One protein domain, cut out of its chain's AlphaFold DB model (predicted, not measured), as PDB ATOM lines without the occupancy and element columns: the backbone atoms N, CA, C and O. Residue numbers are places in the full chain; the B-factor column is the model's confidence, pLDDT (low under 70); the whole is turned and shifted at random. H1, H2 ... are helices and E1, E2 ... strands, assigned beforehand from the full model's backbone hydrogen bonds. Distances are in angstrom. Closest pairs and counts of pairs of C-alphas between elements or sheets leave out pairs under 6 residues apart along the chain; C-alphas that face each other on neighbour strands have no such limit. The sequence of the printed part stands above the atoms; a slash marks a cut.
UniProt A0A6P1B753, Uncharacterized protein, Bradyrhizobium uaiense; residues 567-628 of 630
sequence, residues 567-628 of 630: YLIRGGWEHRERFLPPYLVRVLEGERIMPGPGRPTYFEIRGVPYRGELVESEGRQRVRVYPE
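AT A GLANCE: This is residues 567 to 628 of the 630 residues of an uncharacterized protein of Bradyrhizobium uaiense (UniProt A0A6P1B753). A strongly twisted sheet of three strands has one short helix, H1, across one face, and residues 578 to 579 of the long leading stretch pair with edge strand E3. The 62 printed residues include H1, E1, E2 and E3 in that order, mixed helices and strands. The sheet, E1 E2 E3, is a meander, each strand the antiparallel neighbour of the one before. The whole is compact, radius of gyration of the C-alphas 11.2 A, spanning 31 by 23 by 21 A.

IN THESE COORDINATES: H1 is residues 582 to 590, from C-alpha (223.877, 174.744, 260.117). E1 is residues 601 to 605; E2, residues 608 to 617, 26.2 A, bends by 52 degrees at 614; E3, residues 620 to 627, 22.4 A, ends at (239.006, 166.687, 264.483).

HOW THE PARTS SIT: Hairpin E1 and E2 has N 603 and O 610 at 3.0 A; hairpin E2 and E3 has N 613 and O 624 at 2.8 A. H1 is on the sheet, height 9.7 A, only just over E3, with 3 C-alphas falling on it; their closest C-alphas, Val 585 and Val 623, are 6.9 A apart. In H1, 4 of 5 O i to N i+4 pairs are within hydrogen-bond range.

THE WHOLE: The farthest C-alphas, Gly 607 and Gly 619, are 32.5 A apart. The printed part has no cut and no long link. pLDDT is under 70 at 568, 570 to 572, 590 and 617 to 620.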
ATOM      1  N   TYR A 567     230.947 176.324 273.444       71.25
ATOM      2  CA  TYR A 567     229.981 177.002 274.321       71.25
ATOM      3  C   TYR A 567     228.537 176.985 273.786       71.25
ATOM      4  O   TYR A 567     227.602 177.201 274.561       71.25
ATOM      5  N   LEU A 568     228.353 176.688 272.492       68.62
ATOM      6  CA  LEU A 568     227.051 176.583 271.817       68.62
ATOM      7  C   LEU A 568     226.544 175.141 271.684       68.62
ATOM      8  O   LEU A 568     225.398 174.909 271.300       68.62
ATOM      9  N   ILE A 569     227.389 174.161 271.999       73.50
ATOM     10  CA  ILE A 569     227.081 172.741 271.848       73.50
ATOM     11  C   ILE A 569     226.689 172.168 273.207       73.50
ATOM     12  O   ILE A 569     227.463 172.213 274.164       73.50
ATOM     13  N   ARG A 570     225.511 171.544 273.287       57.06
ATOM     14  CA  ARG A 570     225.017 170.873 274.498       57.06
ATOM     15  C   ARG A 570     225.090 169.347 274.382       57.06
ATOM     16  O   ARG A 570     224.965 168.788 273.298       57.06
ATOM     17  N   GLY A 571     225.268 168.675 275.520       58.72
ATOM     18  CA  GLY A 571     225.402 167.217 275.603       58.72
ATOM     19  C   GLY A 571     226.830 166.737 275.331       58.72
ATOM     20  O   GLY A 571     227.777 167.527 275.358       58.72
ATOM     21  N   GLY A 572     226.996 165.436 275.089       64.19
ATOM     22  CA  GLY A 572     228.272 164.866 274.658       64.19
ATOM     23  C   GLY A 572     228.527 165.176 273.183       64.19
ATOM     24  O   GLY A 572     227.807 164.681 272.320       64.19
ATOM     25  N   TRP A 573     229.550 165.979 272.886       80.25
ATOM     26  CA  TRP A 573     230.033 166.127 271.517       80.25
ATOM     27  C   TRP A 573     231.036 165.014 271.228       80.25
ATOM     28  O   TRP A 573     232.140 165.004 271.760       80.25
ATOM     29  N   GLU A 574     230.645 164.045 270.407       83.06
ATOM     30  CA  GLU A 574     231.565 162.994 269.974       83.06
ATOM     31  C   GLU A 574     232.573 163.559 268.965       83.06
ATOM     32  O   GLU A 574     232.200 163.930 267.845       83.06
ATOM     33  N   HIS A 575     233.850 163.596 269.341       85.50
ATOM     34  CA  HIS A 575     234.923 164.123 268.503       85.50
ATOM     35  C   HIS A 575     235.256 163.161 267.354       85.50
ATOM     36  O   HIS A 575     236.167 162.344 267.426       85.50
ATOM     37  N   ARG A 576     234.461 163.253 266.283       85.69
ATOM     38  CA  ARG A 576     234.597 162.499 265.031       85.69
ATOM     39  C   ARG A 576     234.303 163.388 263.830       85.69
ATOM     40  O   ARG A 576     233.603 164.399 263.966       85.69
ATOM     41  N   GLU A 577     234.775 162.956 262.666       87.38
ATOM     42  CA  GLU A 577     234.454 163.559 261.374       87.38
ATOM     43  C   GLU A 577     232.933 163.642 261.147       87.38
ATOM     44  O   GLU A 577     232.189 162.699 261.442       87.38
ATOM     45  N   ARG A 578     232.453 164.788 260.652       89.69
ATOM     46  CA  ARG A 578     231.027 165.034 260.369       89.69
ATOM     47  C   ARG A 578     230.832 166.250 259.464       89.69
ATOM     48  O   ARG A 578     231.747 167.040 259.265       89.69
ATOM     49  N   PHE A 579     229.609 166.464 258.985       88.19
ATOM     50  CA  PHE A 579     229.193 167.804 258.561       88.19
ATOM     51  C   PHE A 579     228.885 168.668 259.789       88.19
ATOM     52  O   PHE A 579     228.266 168.194 260.746       88.19
ATOM     53  N   LEU A 580     229.294 169.933 259.747       84.50
ATOM     54  CA  LEU A 580     228.991 170.913 260.782       84.50
ATOM     55  C   LEU A 580     227.478 171.236 260.771       84.50
ATOM     56  O   LEU A 580     226.903 171.419 259.692       84.50
ATOM     57  N   PRO A 581     226.796 171.285 261.933       82.50
ATOM     58  CA  PRO A 581     225.401 171.718 262.016       82.50
ATOM     59  C   PRO A 581     225.200 173.139 261.459       82.50
ATOM     60  O   PRO A 581     226.047 173.995 261.717       82.50
ATOM     61  N   PRO A 582     224.081 173.443 260.766       76.69
ATOM     62  CA  PRO A 582     223.877 174.744 260.117       76.69
ATOM     63  C   PRO A 582     224.030 175.958 261.043       76.69
ATOM     64  O   PRO A 582     224.561 176.980 260.622       76.69
ATOM     65  N   TYR A 583     223.630 175.841 262.314       71.69
ATOM     66  CA  TYR A 583     223.777 176.928 263.284       71.69
ATOM     67  C   TYR A 583     225.238 177.251 263.632       71.69
ATOM     68  O   TYR A 583     225.551 178.405 263.893       71.69
ATOM     69  N   LEU A 584     226.145 176.269 263.580       82.06
ATOM     70  CA  LEU A 584     227.582 176.494 263.770       82.06
ATOM     71  C   LEU A 584     228.263 176.995 262.489       82.06
ATOM     72  O   LEU A 584     229.233 177.739 262.574       82.06
ATOM     73  N   VAL A 585     227.731 176.659 261.307       82.38
ATOM     74  CA  VAL A 585     228.177 177.271 260.040       82.38
ATOM     75  C   VAL A 585     227.912 178.783 260.058       82.38
ATOM     76  O   VAL A 585     228.786 179.549 259.666       82.38
ATOM     77  N   ARG A 586     226.776 179.237 260.613       72.94
ATOM     78  CA  ARG A 586     226.508 180.677 260.801       72.94
ATOM     79  C   ARG A 586     227.496 181.382 261.733       72.94
ATOM     80  O   ARG A 586     227.785 182.547 261.497       72.94
ATOM     81  N   VAL A 587     228.071 180.689 262.717       74.31
ATOM     82  CA  VAL A 587     229.142 181.267 263.549       74.31
ATOM     83  C   VAL A 587     230.430 181.427 262.741       74.31
ATOM     84  O   VAL A 587     231.066 182.469 262.827       74.31
ATOM     85  N   LEU A 588     230.785 180.461 261.883       80.75
ATOM     86  CA  LEU A 588     231.922 180.628 260.967       80.75
ATOM     87  C   LEU A 588     231.702 181.788 259.975       80.75
ATOM     88  O   LEU A 588     232.663 182.457 259.600       80.75
ATOM     89  N   GLU A 589     230.457 182.048 259.560       79.00
ATOM     90  CA  GLU A 589     230.088 183.222 258.752       79.00
ATOM     91  C   GLU A 589     230.225 184.533 259.548       79.00
ATOM     92  O   GLU A 589     230.878 185.461 259.069       79.00
ATOM     93  N   GLY A 590     229.667 184.602 260.763       65.81
ATOM     94  CA  GLY A 590     229.688 185.788 261.631       65.81
ATOM     95  C   GLY A 590     231.090 186.179 262.107       65.81
ATOM     96  O   GLY A 590     231.469 187.344 262.013       65.81
ATOM     97  N   GLU A 591     231.896 185.195 262.506       73.25
ATOM     98  CA  GLU A 591     233.321 185.345 262.850       73.25
ATOM     99  C   GLU A 591     234.220 185.505 261.604       73.25
ATOM    100  O   GLU A 591     235.437 185.654 261.708       73.25
ATOM    101  N   ARG A 592     233.632 185.493 260.396       75.50
ATOM    102  CA  ARG A 592     234.300 185.699 259.094       75.50
ATOM    103  C   ARG A 592     235.405 184.681 258.774       75.50
ATOM    104  O   ARG A 592     236.275 184.943 257.944       75.50
ATOM    105  N   ILE A 593     235.321 183.496 259.374       80.81
ATOM    106  CA  ILE A 593     236.231 182.355 259.207       80.81
ATOM    107  C   ILE A 593     235.591 181.217 258.389       80.81
ATOM    108  O   ILE A 593     235.850 180.039 258.630       80.81
ATOM    109  N   MET A 594     234.747 181.521 257.402       83.50
ATOM    110  CA  MET A 594     234.210 180.487 256.509       83.50
ATOM    111  C   MET A 594     235.310 179.852 255.644       83.50
ATOM    112  O   MET A 594     236.072 180.586 255.008       83.50
ATOM    113  N   PRO A 595     235.381 178.508 255.560       85.56
ATOM    114  CA  PRO A 595     236.305 177.846 254.654       85.56
ATOM    115  C   PRO A 595     235.888 178.097 253.204       85.56
ATOM    116  O   PRO A 595     234.702 178.106 252.871       85.56
ATOM    117  N   GLY A 596     236.875 178.280 252.333       83.25
ATOM    118  CA  GLY A 596     236.673 178.464 250.897       83.25
ATOM    119  C   GLY A 596     237.018 177.207 250.091       83.25
ATOM    120  O   GLY A 596     237.599 176.260 250.631       83.25
ATOM    121  N   PRO A 597     236.737 177.195 248.775       78.44
ATOM    122  CA  PRO A 597     237.208 176.144 247.876       78.44
ATOM    123  C   PRO A 597     238.734 175.984 247.974       78.44
ATOM    124  O   PRO A 597     239.485 176.931 247.731       78.44
ATOM    125  N   GLY A 598     239.196 174.804 248.399       74.31
ATOM    126  CA  GLY A 598     240.620 174.517 248.632       74.31
ATOM    127  C   GLY A 598     241.280 175.302 249.780       74.31
ATOM    128  O   GLY A 598     242.503 175.283 249.894       74.31
ATOM    129  N   ARG A 599     240.510 176.005 250.625       83.38
ATOM    130  CA  ARG A 599     241.013 176.829 251.737       83.38
ATOM    131  C   ARG A 599     240.327 176.433 253.051       83.38
ATOM    132  O   ARG A 599     239.250 176.958 253.335       83.38
ATOM    133  N   PRO A 600     240.911 175.512 253.838       85.94
ATOM    134  CA  PRO A 600     240.327 175.097 255.106       85.94
ATOM    135  C   PRO A 600     240.410 176.200 256.170       85.94
ATOM    136  O   PRO A 600     241.348 176.999 256.181       85.94
ATOM    137  N   THR A 601     239.461 176.176 257.103       86.06
ATOM    138  CA  THR A 601     239.478 176.964 258.344       86.06
ATOM    139  C   THR A 601     239.927 176.087 259.505       86.06
ATOM    140  O   THR A 601     239.585 174.907 259.549       86.06
ATOM    141  N   TYR A 602     240.615 176.687 260.474       86.62
ATOM    142  CA  TYR A 602     240.950 176.067 261.753       86.62
ATOM    143  C   TYR A 602     240.194 176.775 262.882       86.62
ATOM    144  O   TYR A 602     240.207 178.002 262.963       86.62
ATOM    145  N   PHE A 603     239.507 176.003 263.717       85.25
ATOM    146  CA  PHE A 603     238.719 176.465 264.865       85.25
ATOM    147  C   PHE A 603     238.706 175.366 265.940       85.25
ATOM    148  O   PHE A 603     239.228 174.277 265.708       85.25
ATOM    149  N   GLU A 604     238.127 175.613 267.113       87.00
ATOM    150  CA  GLU A 604     238.071 174.627 268.200       87.00
ATOM    151  C   GLU A 604     236.636 174.215 268.550       87.00
ATOM    152  O   GLU A 604     235.659 174.912 268.267       87.00
ATOM    153  N   ILE A 605     236.497 173.039 269.162       82.38
ATOM    154  CA  ILE A 605     235.288 172.628 269.876       82.38
ATOM    155  C   ILE A 605     235.721 172.042 271.216       82.38
ATOM    156  O   ILE A 605     236.308 170.962 271.251       82.38
ATOM    157  N   ARG A 606     235.399 172.724 272.317       82.25
ATOM    158  CA  ARG A 606     235.752 172.357 273.698       82.25
ATOM    159  C   ARG A 606     237.249 172.063 273.850       82.25
ATOM    160  O   ARG A 606     237.631 171.012 274.361       82.25
ATOM    161  N   GLY A 607     238.088 172.957 273.333       78.75
ATOM    162  CA  GLY A 607     239.546 172.804 273.318       78.75
ATOM    163  C   GLY A 607     240.114 171.756 272.343       78.75
ATOM    164  O   GLY A 607     241.328 171.546 272.319       78.75
ATOM    165  N   VAL A 608     239.292 171.046 271.560       83.75
ATOM    166  CA  VAL A 608     239.778 170.115 270.523       83.75
ATOM    167  C   VAL A 608     239.868 170.858 269.187       83.75
ATOM    168  O   VAL A 608     238.850 171.412 268.765       83.75
ATOM    169  N   PRO A 609     241.029 170.866 268.503       86.06
ATOM    170  CA  PRO A 609     241.178 171.528 267.213       86.06
ATOM    171  C   PRO A 609     240.388 170.815 266.111       86.06
ATOM    172  O   PRO A 609     240.297 169.585 266.061       86.06
ATOM    173  N   TYR A 610     239.825 171.613 265.210       87.81
ATOM    174  CA  TYR A 610     239.061 171.175 264.053       87.81
ATOM    175  C   TYR A 610     239.512 171.893 262.788       87.81
ATOM    176  O   TYR A 610     239.578 173.121 262.732       87.81
ATOM    177  N   ARG A 611     239.698 171.103 261.733       87.69
ATOM    178  CA  ARG A 611     239.879 171.565 260.361       87.69
ATOM    179  C   ARG A 611     238.544 171.471 259.625       87.69
ATOM    180  O   ARG A 611     237.971 170.388 259.507       87.69
ATOM    181  N   GLY A 612     238.029 172.600 259.149       88.44
ATOM    182  CA  GLY A 612     236.795 172.695 258.368       88.44
ATOM    183  C   GLY A 612     237.066 172.936 256.886       88.44
ATOM    184  O   GLY A 612     237.836 173.825 256.542       88.44
ATOM    185  N   GLU A 613     236.402 172.188 256.009       89.56
ATOM    186  CA  GLU A 613     236.454 172.339 254.550       89.56
ATOM    187  C   GLU A 613     235.065 172.603 253.972       89.56
ATOM    188  O   GLU A 613     234.073 172.038 254.436       89.56
ATOM    189  N   LEU A 614     234.991 173.421 252.922       86.56
ATOM    190  CA  LEU A 614     233.763 173.611 252.158       86.56
ATOM    191  C   LEU A 614     233.614 172.486 251.126       86.56
ATOM    192  O   LEU A 614     234.447 172.343 250.233       86.56
ATOM    193  N   VAL A 615     232.545 171.700 251.245       84.31
ATOM    194  CA  VAL A 615     232.215 170.598 250.335       84.31
ATOM    195  C   VAL A 615     230.884 170.895 249.657       84.31
ATOM    196  O   VAL A 615     229.874 171.124 250.325       84.31
ATOM    197  N   GLU A 616     230.864 170.856 248.327       78.94
ATOM    198  CA  GLU A 616     229.627 170.891 247.549       78.94
ATOM    199  C   GLU A 616     229.083 169.475 247.363       78.94
ATOM    200  O   GLU A 616     229.783 168.564 246.927       78.94
ATOM    201  N   SER A 617     227.819 169.277 247.735       61.84
ATOM    202  CA  SER A 617     227.134 167.992 247.634       61.84
ATOM    203  C   SER A 617     225.655 168.240 247.348       61.84
ATOM    204  O   SER A 617     225.032 169.065 248.012       61.84
ATOM    205  N   GLU A 618     225.103 167.576 246.328       55.03
ATOM    206  CA  GLU A 618     223.679 167.677 245.949       55.03
ATOM    207  C   GLU A 618     223.194 169.129 245.719       55.03
ATOM    208  O   GLU A 618     222.077 169.504 246.076       55.03
ATOM    209  N   GLY A 619     224.059 169.982 245.151       58.38
ATOM    210  CA  GLY A 619     223.765 171.403 244.918       58.38
ATOM    211  C   GLY A 619     223.735 172.265 246.188       58.38
ATOM    212  O   GLY A 619     223.204 173.373 246.164       58.38
ATOM    213  N   ARG A 620     224.274 171.770 247.310       65.50
ATOM    214  CA  ARG A 620     224.356 172.489 248.588       65.50
ATOM    215  C   ARG A 620     225.798 172.540 249.085       65.50
ATOM    216  O   ARG A 620     226.447 171.508 249.255       65.50
ATOM    217  N   GLN A 621     226.277 173.746 249.374       76.88
ATOM    218  CA  GLN A 621     227.531 173.961 250.093       76.88
ATOM    219  C   GLN A 621     227.356 173.564 251.564       76.88
ATOM    220  O   GLN A 621     226.394 173.967 252.221       76.88
ATOM    221  N   ARG A 622     228.273 172.744 252.089       82.69
ATOM    222  CA  ARG A 622     228.279 172.293 253.487       82.69
ATOM    223  C   ARG A 622     229.701 172.273 254.026       82.69
ATOM    224  O   ARG A 622     230.606 171.784 253.358       82.69
ATOM    225  N   VAL A 623     229.888 172.719 255.265       87.00
ATOM    226  CA  VAL A 623     231.185 172.586 255.939       87.00
ATOM    227  C   VAL A 623     231.332 171.159 256.480       87.00
ATOM    228  O   VAL A 623     230.522 170.713 257.299       87.00
ATOM    229  N   ARG A 624     232.346 170.429 256.013       88.06
ATOM    230  CA  ARG A 624     232.783 169.124 256.536       88.06
ATOM    231  C   ARG A 624     233.938 169.366 257.503       88.06
ATOM    232  O   ARG A 624     234.811 170.174 257.208       88.06
ATOM    233  N   VAL A 625     233.910 168.736 258.674       89.69
ATOM    234  CA  VAL A 625     234.830 169.048 259.776       89.69
ATOM    235  C   VAL A 625     235.524 167.798 260.289       89.69
ATOM    236  O   VAL A 625     234.886 166.773 260.544       89.69
ATOM    237  N   TYR A 626     236.833 167.924 260.454       89.25
ATOM    238  CA  TYR A 626     237.766 166.878 260.843       89.25
ATOM    239  C   TYR A 626     238.378 167.268 262.194       89.25
ATOM    240  O   TYR A 626     238.961 168.350 262.269       89.25
ATOM    241  N   PRO A 627     238.234 166.463 263.264       88.25
ATOM    242  CA  PRO A 627     239.006 166.687 264.483       88.25
ATOM    243  C   PRO A 627     240.477 166.407 264.174       88.25
ATOM    244  O   PRO A 627     240.794 165.346 263.631       88.25
ATOM    245  N   GLU A 628     241.367 167.334 264.506       81.69
ATOM    246  CA  GLU A 628     242.802 167.103 264.353       81.69
ATOM    247  C   GLU A 628     243.366 166.448 265.627       81.69
ATOM    248  O   GLU A 628     242.958 166.813 266.737       81.69
TER     249      GLU A 628